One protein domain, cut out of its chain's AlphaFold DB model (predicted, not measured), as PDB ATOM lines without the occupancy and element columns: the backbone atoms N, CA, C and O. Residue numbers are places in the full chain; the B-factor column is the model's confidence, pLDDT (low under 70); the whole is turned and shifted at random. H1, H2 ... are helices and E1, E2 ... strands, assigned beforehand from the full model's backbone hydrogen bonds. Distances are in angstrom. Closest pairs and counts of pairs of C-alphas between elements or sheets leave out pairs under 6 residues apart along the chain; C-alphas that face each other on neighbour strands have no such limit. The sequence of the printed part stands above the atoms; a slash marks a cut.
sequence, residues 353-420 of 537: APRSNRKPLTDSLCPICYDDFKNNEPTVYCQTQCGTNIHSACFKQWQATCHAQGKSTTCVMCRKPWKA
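AT A GLANCE: This is residues 353 to 420 of the 537 residues of an uncharacterized protein of Ascodesmis nigricans (UniProt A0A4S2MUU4). This domain has little regular structure: a small two-strand hairpin, E1 and E2, leads straight into one helix, H1, and long loops make up the rest. Residues 353 to 378, before the hairpin, are a long stretch with no named element, their C-alphas 8 to 19 A from the mean of all C-alphas, and residues 405 to 420 fold back from the helix's far end. The printed part has 68 residues, with the antiparallel strands E1 and E2 and then H1 along the chain; the class is mixed, with only 19 residues in named elements. It is compact, with a radius of gyration of the C-alphas of 11.7 A and spans of 34 by 24 by 17 A.

HOW THE PARTS SIT: E1, residues 379 to 381, and E2, residues 389 to 391, form an antiparallel hairpin, their directions 143 degrees apart. N 380 and O 390 are within hydrogen-bond range at 2.9 A. A tight link joins E2 to H1, residues 392 to 404. The closest C-alphas of E1 and H1, those of Thr 379 and Ser 392, are 5.1 A apart. In H1 every O i to N i+4 pair is within hydrogen-bond range.

IN THESE COORDINATES: E1 begins at C-alpha 379 (1.981, 13.117, -37.307) and measures 6.8 A; E2 measures 7.0 A. H1 measures 18.3 A and ends at C-alpha 404 (-6.010, -8.337, -37.475).

THE WHOLE: The two C-alphas farthest apart, those of Ala 353 and Gln 405, are 35.1 A apart. The printed part has no cut. The model's pLDDT is under 70 at residues 353 to 356, 363, 375 to 376 and 420.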
ATOM      1  N   ALA A 353      17.640  16.042 -41.079       43.31
ATOM      2  CA  ALA A 353      17.319  16.642 -42.361       43.31
ATOM      3  C   ALA A 353      16.521  15.604 -43.166       43.31
ATOM      4  O   ALA A 353      17.084  14.602 -43.630       43.31
ATOM      5  N   PRO A 354      15.200  15.775 -43.305       47.06
ATOM      6  CA  PRO A 354      14.394  14.754 -43.920       47.06
ATOM      7  C   PRO A 354      14.603  14.862 -45.433       47.06
ATOM      8  O   PRO A 354      14.153  15.812 -46.072       47.06
ATOM      9  N   ARG A 355      15.244  13.857 -46.048       50.34
ATOM     10  CA  ARG A 355      15.148  13.626 -47.506       50.34
ATOM     11  C   ARG A 355      13.757  13.083 -47.827       50.34
ATOM     12  O   ARG A 355      13.600  11.967 -48.315       50.34
ATOM     13  N   SER A 356      12.739  13.832 -47.428       58.56
ATOM     14  CA  SER A 356      11.363  13.395 -47.440       58.56
ATOM     15  C   SER A 356      10.641  13.996 -48.619       58.56
ATOM     16  O   SER A 356      10.530  15.213 -48.729       58.56
ATOM     17  N   ASN A 357       9.962  13.135 -49.361       71.44
ATOM     18  CA  ASN A 357       8.845  13.530 -50.210       71.44
ATOM     19  C   ASN A 357       7.624  13.976 -49.364       71.44
ATOM     20  O   ASN A 357       6.500  13.871 -49.835       71.44
ATOM     21  N   ARG A 358       7.812  14.376 -48.092       85.62
ATOM     22  CA  ARG A 358       6.745  14.734 -47.149       85.62
ATOM     23  C   ARG A 358       6.041  15.975 -47.675       85.62
ATOM     24  O   ARG A 358       6.684  16.991 -47.918       85.62
ATOM     25  N   LYS A 359       4.725  15.885 -47.827       84.44
ATOM     26  CA  LYS A 359       3.905  17.034 -48.211       84.44
ATOM     27  C   LYS A 359       3.845  18.045 -47.055       84.44
ATOM     28  O   LYS A 359       3.840  17.606 -45.898       84.44
ATOM     29  N   PRO A 360       3.797  19.362 -47.332       82.94
ATOM     30  CA  PRO A 360       3.570  20.361 -46.291       82.94
ATOM     31  C   PRO A 360       2.276  20.039 -45.534       82.94
ATOM     32  O   PRO A 360       1.334  19.503 -46.117       82.94
ATOM     33  N   LEU A 361       2.249  20.312 -44.227       80.62
ATOM     34  CA  LEU A 361       1.084  19.997 -43.393       80.62
ATOM     35  C   LEU A 361      -0.104  20.921 -43.700       80.62
ATOM     36  O   LEU A 361      -1.237  20.474 -43.567       80.62
ATOM     37  N   THR A 362       0.165  22.154 -44.144       71.50
ATOM     38  CA  THR A 362      -0.826  23.214 -44.408       71.50
ATOM     39  C   THR A 362      -1.882  22.834 -45.441       71.50
ATOM     40  O   THR A 362      -3.023  23.254 -45.317       71.50
ATOM     41  N   ASP A 363      -1.509  22.014 -46.427       66.75
ATOM     42  CA  ASP A 363      -2.343  21.713 -47.599       66.75
ATOM     43  C   ASP A 363      -2.771  20.232 -47.613       66.75
ATOM     44  O   ASP A 363      -3.102  19.666 -48.659       66.75
ATOM     45  N   SER A 364      -2.677  19.544 -46.469       76.31
ATOM     46  CA  SER A 364      -2.944  18.109 -46.373       76.31
ATOM     47  C   SER A 364      -3.918  17.784 -45.248       76.31
ATOM     48  O   SER A 364      -3.628  18.066 -44.093       76.31
ATOM     49  N   LEU A 365      -5.016  17.107 -45.586       88.75
ATOM     50  CA  LEU A 365      -5.918  16.468 -44.626       88.75
ATOM     51  C   LEU A 365      -5.454  15.041 -44.311       88.75
ATOM     52  O   LEU A 365      -4.805  14.381 -45.134       88.75
ATOM     53  N   CYS A 366      -5.832  14.529 -43.143       90.19
ATOM     54  CA  CYS A 366      -5.612  13.130 -42.797       90.19
ATOM     55  C   CYS A 366      -6.561  12.209 -43.581       90.19
ATOM     56  O   CYS A 366      -7.772  12.310 -43.422       90.19
ATOM     57  N   PRO A 367      -6.071  11.230 -44.361       88.94
ATOM     58  CA  PRO A 367      -6.924  10.392 -45.214       88.94
ATOM     59  C   PRO A 367      -7.736   9.317 -44.464       88.94
ATOM     60  O   PRO A 367      -8.306   8.434 -45.099       88.94
ATOM     61  N   ILE A 368      -7.725   9.332 -43.127       89.94
ATOM     62  CA  ILE A 368      -8.452   8.375 -42.280       89.94
ATOM     63  C   ILE A 368      -9.635   9.063 -41.584       89.94
ATOM     64  O   ILE A 368     -10.740   8.534 -41.635       89.94
ATOM     65  N   CYS A 369      -9.417  10.225 -40.955       91.00
ATOM     66  CA  CYS A 369     -10.473  10.995 -40.285       91.00
ATOM     67  C   CYS A 369     -10.961  12.223 -41.072       91.00
ATOM     68  O   CYS A 369     -12.025  12.740 -40.763       91.00
ATOM     69  N   TYR A 370     -10.232  12.644 -42.111       88.38
ATOM     70  CA  TYR A 370     -10.482  13.843 -42.924       88.38
ATOM     71  C   TYR A 370     -10.336  15.186 -42.186       88.38
ATOM     72  O   TYR A 370     -10.684  16.219 -42.748       88.38
ATOM     73  N   ASP A 371      -9.732  15.184 -40.993       89.94
ATOM     74  CA  ASP A 371      -9.389  16.394 -40.236       89.94
ATOM     75  C   ASP A 371      -8.029  17.000 -40.637       89.94
ATOM     76  O   ASP A 371      -7.121  16.303 -41.118       89.94
ATOM     77  N   ASP A 372      -7.879  18.295 -40.348       89.00
ATOM     78  CA  ASP A 372      -6.633  19.062 -40.436       89.00
ATOM     79  C   ASP A 372      -5.567  18.618 -39.418       89.00
ATOM     80  O   ASP A 372      -5.856  18.079 -38.345       89.00
ATOM     81  N   PHE A 373      -4.302  18.924 -39.717       85.88
ATOM     82  CA  PHE A 373      -3.192  18.742 -38.780       85.88
ATOM     83  C   PHE A 373      -2.970  19.995 -37.932       85.88
ATOM     84  O   PHE A 373      -2.453  21.001 -38.415       85.88
ATOM     85  N   LYS A 374      -3.291  19.922 -36.637       80.25
ATOM     86  CA  LYS A 374      -2.993  21.011 -35.694       80.25
ATOM     87  C   LYS A 374      -1.511  21.000 -35.314       80.25
ATOM     88  O   LYS A 374      -0.905  19.939 -35.177       80.25
ATOM     89  N   ASN A 375      -0.947  22.183 -35.055       67.75
ATOM     90  CA  ASN A 375       0.495  22.393 -34.831       67.75
ATOM     91  C   ASN A 375       1.134  21.550 -33.703       67.75
ATOM     92  O   ASN A 375       2.353  21.404 -33.685       67.75
ATOM     93  N   ASN A 376       0.333  20.987 -32.792       69.81
ATOM     94  CA  ASN A 376       0.794  20.202 -31.642       69.81
ATOM     95  C   ASN A 376       0.455  18.698 -31.739       69.81
ATOM     96  O   ASN A 376       0.656  17.968 -30.769       69.81
ATOM     97  N   GLU A 377      -0.077  18.211 -32.866       78.06
ATOM     98  CA  GLU A 377      -0.494  16.809 -33.003       78.06
ATOM     99  C   GLU A 377       0.611  15.921 -33.623       78.06
ATOM    100  O   GLU A 377       1.158  16.241 -34.685       78.06
ATOM    101  N   PRO A 378       0.949  14.765 -33.012       83.75
ATOM    102  CA  PRO A 378       1.984  13.874 -33.529       83.75
ATOM    103  C   PRO A 378       1.551  13.220 -34.850       83.75
ATOM    104  O   PRO A 378       0.630  12.397 -34.891       83.75
ATOM    105  N   THR A 379       2.259  13.554 -35.930       88.12
ATOM    106  CA  THR A 379       1.981  13.117 -37.307       88.12
ATOM    107  C   THR A 379       3.059  12.182 -37.852       88.12
ATOM    108  O   THR A 379       4.253  12.397 -37.656       88.12
ATOM    109  N   VAL A 380       2.633  11.165 -38.600       88.56
ATOM    110  CA  VAL A 380       3.496  10.279 -39.395       88.56
ATOM    111  C   VAL A 380       3.266  10.544 -40.884       88.56
ATOM    112  O   VAL A 380       2.242  11.107 -41.264       88.56
ATOM    113  N   TYR A 381       4.195  10.153 -41.756       89.88
ATOM    114  CA  TYR A 381       4.037  10.356 -43.200       89.88
ATOM    115  C   TYR A 381       4.594   9.192 -44.021       89.88
ATOM    116  O   TYR A 381       5.475   8.450 -43.586       89.88
ATOM    117  N   CYS A 382       4.080   9.033 -45.241       88.88
ATOM    118  CA  CYS A 382       4.506   7.960 -46.134       88.88
ATOM    119  C   CYS A 382       5.918   8.206 -46.701       88.88
ATOM    120  O   CYS A 382       6.091   8.900 -47.706       88.88
ATOM    121  N   GLN A 383       6.924   7.568 -46.098       82.88
ATOM    122  CA  GLN A 383       8.330   7.630 -46.526       82.88
ATOM    123  C   GLN A 383       8.643   6.839 -47.819       82.88
ATOM    124  O   GLN A 383       9.784   6.852 -48.279       82.88
ATOM    125  N   THR A 384       7.689   6.093 -48.395       81.31
ATOM    126  CA  THR A 384       7.965   5.154 -49.507       81.31
ATOM    127  C   THR A 384       7.573   5.647 -50.895       81.31
ATOM    128  O   THR A 384       8.195   5.222 -51.868       81.31
ATOM    129  N   GLN A 385       6.570   6.522 -51.020       83.12
ATOM    130  CA  GLN A 385       6.224   7.147 -52.304       83.12
ATOM    131  C   GLN A 385       5.447   8.454 -52.146       83.12
ATOM    132  O   GLN A 385       5.932   9.492 -52.582       83.12
ATOM    133  N   CYS A 386       4.229   8.405 -51.599       87.69
ATOM    134  CA  CYS A 386       3.257   9.488 -51.793       87.69
ATOM    135  C   CYS A 386       3.410  10.685 -50.850       87.69
ATOM    136  O   CYS A 386       2.769  11.707 -51.093       87.69
ATOM    137  N   GLY A 387       4.203  10.572 -49.779       87.81
ATOM    138  CA  GLY A 387       4.505  11.707 -48.908       87.81
ATOM    139  C   GLY A 387       3.375  12.206 -48.009       87.81
ATOM    140  O   GLY A 387       3.602  13.128 -47.229       87.81
ATOM    141  N   THR A 388       2.171  11.638 -48.121       89.38
ATOM    142  CA  THR A 388       0.984  12.096 -47.391       89.38
ATOM    143  C   THR A 388       1.164  11.938 -45.881       89.38
ATOM    144  O   THR A 388       1.640  10.894 -45.419       89.38
ATOM    145  N   ASN A 389       0.768  12.975 -45.142       90.94
ATOM    146  CA  ASN A 389       0.693  13.004 -43.684       90.94
ATOM    147  C   ASN A 389      -0.532  12.217 -43.182       90.94
ATOM    148  O   ASN A 389      -1.554  12.139 -43.859       90.94
ATOM    149  N   ILE A 390      -0.426  11.623 -41.996       90.62
ATOM    150  CA  ILE A 390      -1.493  10.902 -41.291       90.62
ATOM    151  C   ILE A 390      -1.285  11.159 -39.790       90.62
ATOM    152  O   ILE A 390      -0.142  11.156 -39.323       90.62
ATOM    153  N   HIS A 391      -2.346  11.355 -39.001       90.44
ATOM    154  CA  HIS A 391      -2.200  11.424 -37.542       90.44
ATOM    155  C   HIS A 391      -1.663  10.093 -37.012       90.44
ATOM    156  O   HIS A 391      -2.096   9.020 -37.438       90.44
ATOM    157  N   SER A 392      -0.738  10.137 -36.053       88.25
ATOM    158  CA  SER A 392      -0.149   8.916 -35.483       88.25
ATOM    159  C   SER A 392      -1.191   8.002 -34.821       88.25
ATOM    160  O   SER A 392      -1.052   6.782 -34.889       88.25
ATOM    161  N   ALA A 393      -2.259   8.561 -34.238       87.69
ATOM    162  CA  ALA A 393      -3.379   7.803 -33.676       87.69
ATOM    163  C   ALA A 393      -4.165   7.039 -34.758       87.69
ATOM    164  O   ALA A 393      -4.295   5.817 -34.677       87.69
ATOM    165  N   CYS A 394      -4.602   7.731 -35.813       90.69
ATOM    166  CA  CYS A 394      -5.302   7.120 -36.944       90.69
ATOM    167  C   CYS A 394      -4.431   6.066 -37.646       90.69
ATOM    168  O   CYS A 394      -4.906   4.991 -38.012       90.69
ATOM    169  N   PHE A 395      -3.125   6.326 -37.778       91.38
ATOM    170  CA  PHE A 395      -2.203   5.343 -38.335       91.38
ATOM    171  C   PHE A 395      -2.070   4.093 -37.450       91.38
ATOM    172  O   PHE A 395      -2.110   2.989 -37.981       91.38
ATOM    173  N   LYS A 396      -1.989   4.225 -36.115       88.75
ATOM    174  CA  LYS A 396      -1.984   3.072 -35.186       88.75
ATOM    175  C   LYS A 396      -3.237   2.199 -35.342       88.75
ATOM    176  O   LYS A 396      -3.112   0.976 -35.356       88.75
ATOM    177  N   GLN A 397      -4.416   2.803 -35.512       89.19
ATOM    178  CA  GLN A 397      -5.658   2.066 -35.796       89.19
ATOM    179  C   GLN A 397      -5.548   1.286 -37.114       89.19
ATOM    180  O   GLN A 397      -5.803   0.085 -37.138       89.19
ATOM    181  N   TRP A 398      -5.069   1.931 -38.184       91.69
ATOM    182  CA  TRP A 398      -4.832   1.271 -39.470       91.69
ATOM    183  C   TRP A 398      -3.824   0.113 -39.380       91.69
ATOM    184  O   TRP A 398      -4.049  -0.941 -39.979       91.69
ATOM    185  N   GLN A 399      -2.741   0.261 -38.603       88.56
ATOM    186  CA  GLN A 399      -1.815  -0.846 -38.330       88.56
ATOM    187  C   GLN A 399      -2.556  -2.023 -37.686       88.56
ATOM    188  O   GLN A 399      -2.469  -3.140 -38.192       88.56
ATOM    189  N   ALA A 400      -3.323  -1.777 -36.619       84.00
ATOM    190  CA  ALA A 400      -4.083  -2.815 -35.924       84.00
ATOM    191  C   ALA A 400      -5.070  -3.537 -36.860       84.00
ATOM    192  O   ALA A 400      -5.131  -4.764 -36.846       84.00
ATOM    193  N   THR A 401      -5.770  -2.812 -37.742       87.56
ATOM    194  CA  THR A 401      -6.635  -3.415 -38.772       87.56
ATOM    195  C   THR A 401      -5.851  -4.286 -39.762       87.56
ATOM    196  O   THR A 401      -6.316  -5.371 -40.109       87.56
ATOM    197  N   CYS A 402      -4.658  -3.863 -40.200       86.00
ATOM    198  CA  CYS A 402      -3.803  -4.683 -41.068       86.00
ATOM    199  C   CYS A 402      -3.374  -5.981 -40.365       86.00
ATOM    200  O   CYS A 402      -3.520  -7.062 -40.938       86.00
ATOM    201  N   HIS A 403      -2.910  -5.882 -39.114       82.56
ATOM    202  CA  HIS A 403      -2.474  -7.030 -38.316       82.56
ATOM    203  C   HIS A 403      -3.622  -8.006 -38.020       82.56
ATOM    204  O   HIS A 403      -3.444  -9.207 -38.196       82.56
ATOM    205  N   ALA A 404      -4.816  -7.509 -37.676       83.44
ATOM    206  CA  ALA A 404      -6.010  -8.337 -37.475       83.44
ATOM    207  C   ALA A 404      -6.442  -9.097 -38.746       83.44
ATOM    208  O   ALA A 404      -7.042 -10.163 -38.657       83.44
ATOM    209  N   GLN A 405      -6.110  -8.580 -39.935       86.06
ATOM    210  CA  GLN A 405      -6.327  -9.254 -41.221       86.06
ATOM    211  C   GLN A 405      -5.150 -10.149 -41.659       86.06
ATOM    212  O   GLN A 405      -5.160 -10.635 -42.791       86.06
ATOM    213  N   GLY A 406      -4.116 -10.327 -40.828       81.62
ATOM    214  CA  GLY A 406      -2.910 -11.088 -41.175       81.62
ATOM    215  C   GLY A 406      -2.050 -10.447 -42.275       81.62
ATOM    216  O   GLY A 406      -1.270 -11.136 -42.929       81.62
ATOM    217  N   LYS A 407      -2.202  -9.139 -42.524       79.06
ATOM    218  CA  LYS A 407      -1.525  -8.409 -43.610       79.06
ATOM    219  C   LYS A 407      -0.403  -7.529 -43.071       79.06
ATOM    220  O   LYS A 407      -0.487  -6.970 -41.979       79.06
ATOM    221  N   SER A 408       0.638  -7.342 -43.880       79.94
ATOM    222  CA  SER A 408       1.690  -6.368 -43.590       79.94
ATOM    223  C   SER A 408       1.135  -4.937 -43.589       79.94
ATOM    224  O   SER A 408       0.221  -4.601 -44.346       79.94
ATOM    225  N   THR A 409       1.691  -4.071 -42.735       87.69
ATOM    226  CA  THR A 409       1.287  -2.657 -42.697       87.69
ATOM    227  C   THR A 409       1.607  -1.993 -44.042       87.69
ATOM    228  O   THR A 409       2.749  -2.018 -44.505       87.69
ATOM    229  N   THR A 410       0.613  -1.352 -44.655       91.12
ATOM    230  CA  THR A 410       0.747  -0.618 -45.926       91.12
ATOM    231  C   THR A 410       0.315   0.840 -45.775       91.12
ATOM    232  O   THR A 410      -0.369   1.204 -44.823       91.12
ATOM    233  N   CYS A 411       0.715   1.708 -46.705       90.81
ATOM    234  CA  CYS A 411       0.217   3.082 -46.765       90.81
ATOM    235  C   CYS A 411      -1.256   3.119 -47.202       90.81
ATOM    236  O   CYS A 411      -1.572   2.625 -48.281       90.81
ATOM    237  N   VAL A 412      -2.121   3.796 -46.439       90.00
ATOM    238  CA  VAL A 412      -3.543   4.008 -46.789       90.00
ATOM    239  C   VAL A 412      -3.709   4.578 -48.206       90.00
ATOM    240  O   VAL A 412      -4.538   4.103 -48.976       90.00
ATOM    241  N   MET A 413      -2.864   5.547 -48.580       90.44
ATOM    242  CA  MET A 413      -2.957   6.255 -49.861       90.44
ATOM    243  C   MET A 413      -2.398   5.468 -51.049       90.44
ATOM    244  O   MET A 413      -3.072   5.322 -52.062       90.44
ATOM    245  N   CYS A 414      -1.150   4.994 -50.968       90.25
ATOM    246  CA  CYS A 414      -0.460   4.390 -52.118       90.25
ATOM    247  C   CYS A 414      -0.256   2.873 -52.007       90.25
ATOM    248  O   CYS A 414       0.431   2.300 -52.848       90.25
ATOM    249  N   ARG A 415      -0.782   2.231 -50.953       89.38
ATOM    250  CA  ARG A 415      -0.763   0.778 -50.665       89.38
ATOM    251  C   ARG A 415       0.606   0.084 -50.655       89.38
ATOM    252  O   ARG A 415       0.686  -1.111 -50.394       89.38
ATOM    253  N   LYS A 416       1.700   0.822 -50.859       88.62
ATOM    254  CA  LYS A 416       3.070   0.321 -50.693       88.62
ATOM    255  C   LYS A 416       3.326  -0.103 -49.243       88.62
ATOM    256  O   LYS A 416       2.751   0.512 -48.338       88.62
ATOM    257  N   PRO A 417       4.198  -1.105 -49.012       86.62
ATOM    258  CA  PRO A 417       4.581  -1.523 -47.667       86.62
ATOM    259  C   PRO A 417       5.100  -0.324 -46.875       86.62
ATOM    260  O   PRO A 417       5.859   0.501 -47.395       86.62
ATOM    261  N   TRP A 418       4.650  -0.198 -45.633       86.06
ATOM    262  CA  TRP A 418       5.040   0.901 -44.765       86.06
ATOM    263  C   TRP A 418       6.423   0.629 -44.173       86.06
ATOM    264  O   TRP A 418       6.698  -0.470 -43.696       86.06
ATOM    265  N   LYS A 419       7.302   1.634 -44.184       75.75
ATOM    266  CA  LYS A 419       8.569   1.565 -43.448       75.75
ATOM    267  C   LYS A 419       8.297   1.939 -41.997       75.75
ATOM    268  O   LYS A 419       7.731   3.001 -41.753       75.75
ATOM    269  N   ALA A 420       8.690   1.079 -41.057       62.50
ATOM    270  CA  ALA A 420       8.658   1.412 -39.636       62.50
ATOM    271  C   ALA A 420       9.417   2.728 -39.404       62.50
ATOM    272  O   ALA A 420      10.505   2.916 -39.951       62.50
TER     273      ALA A 420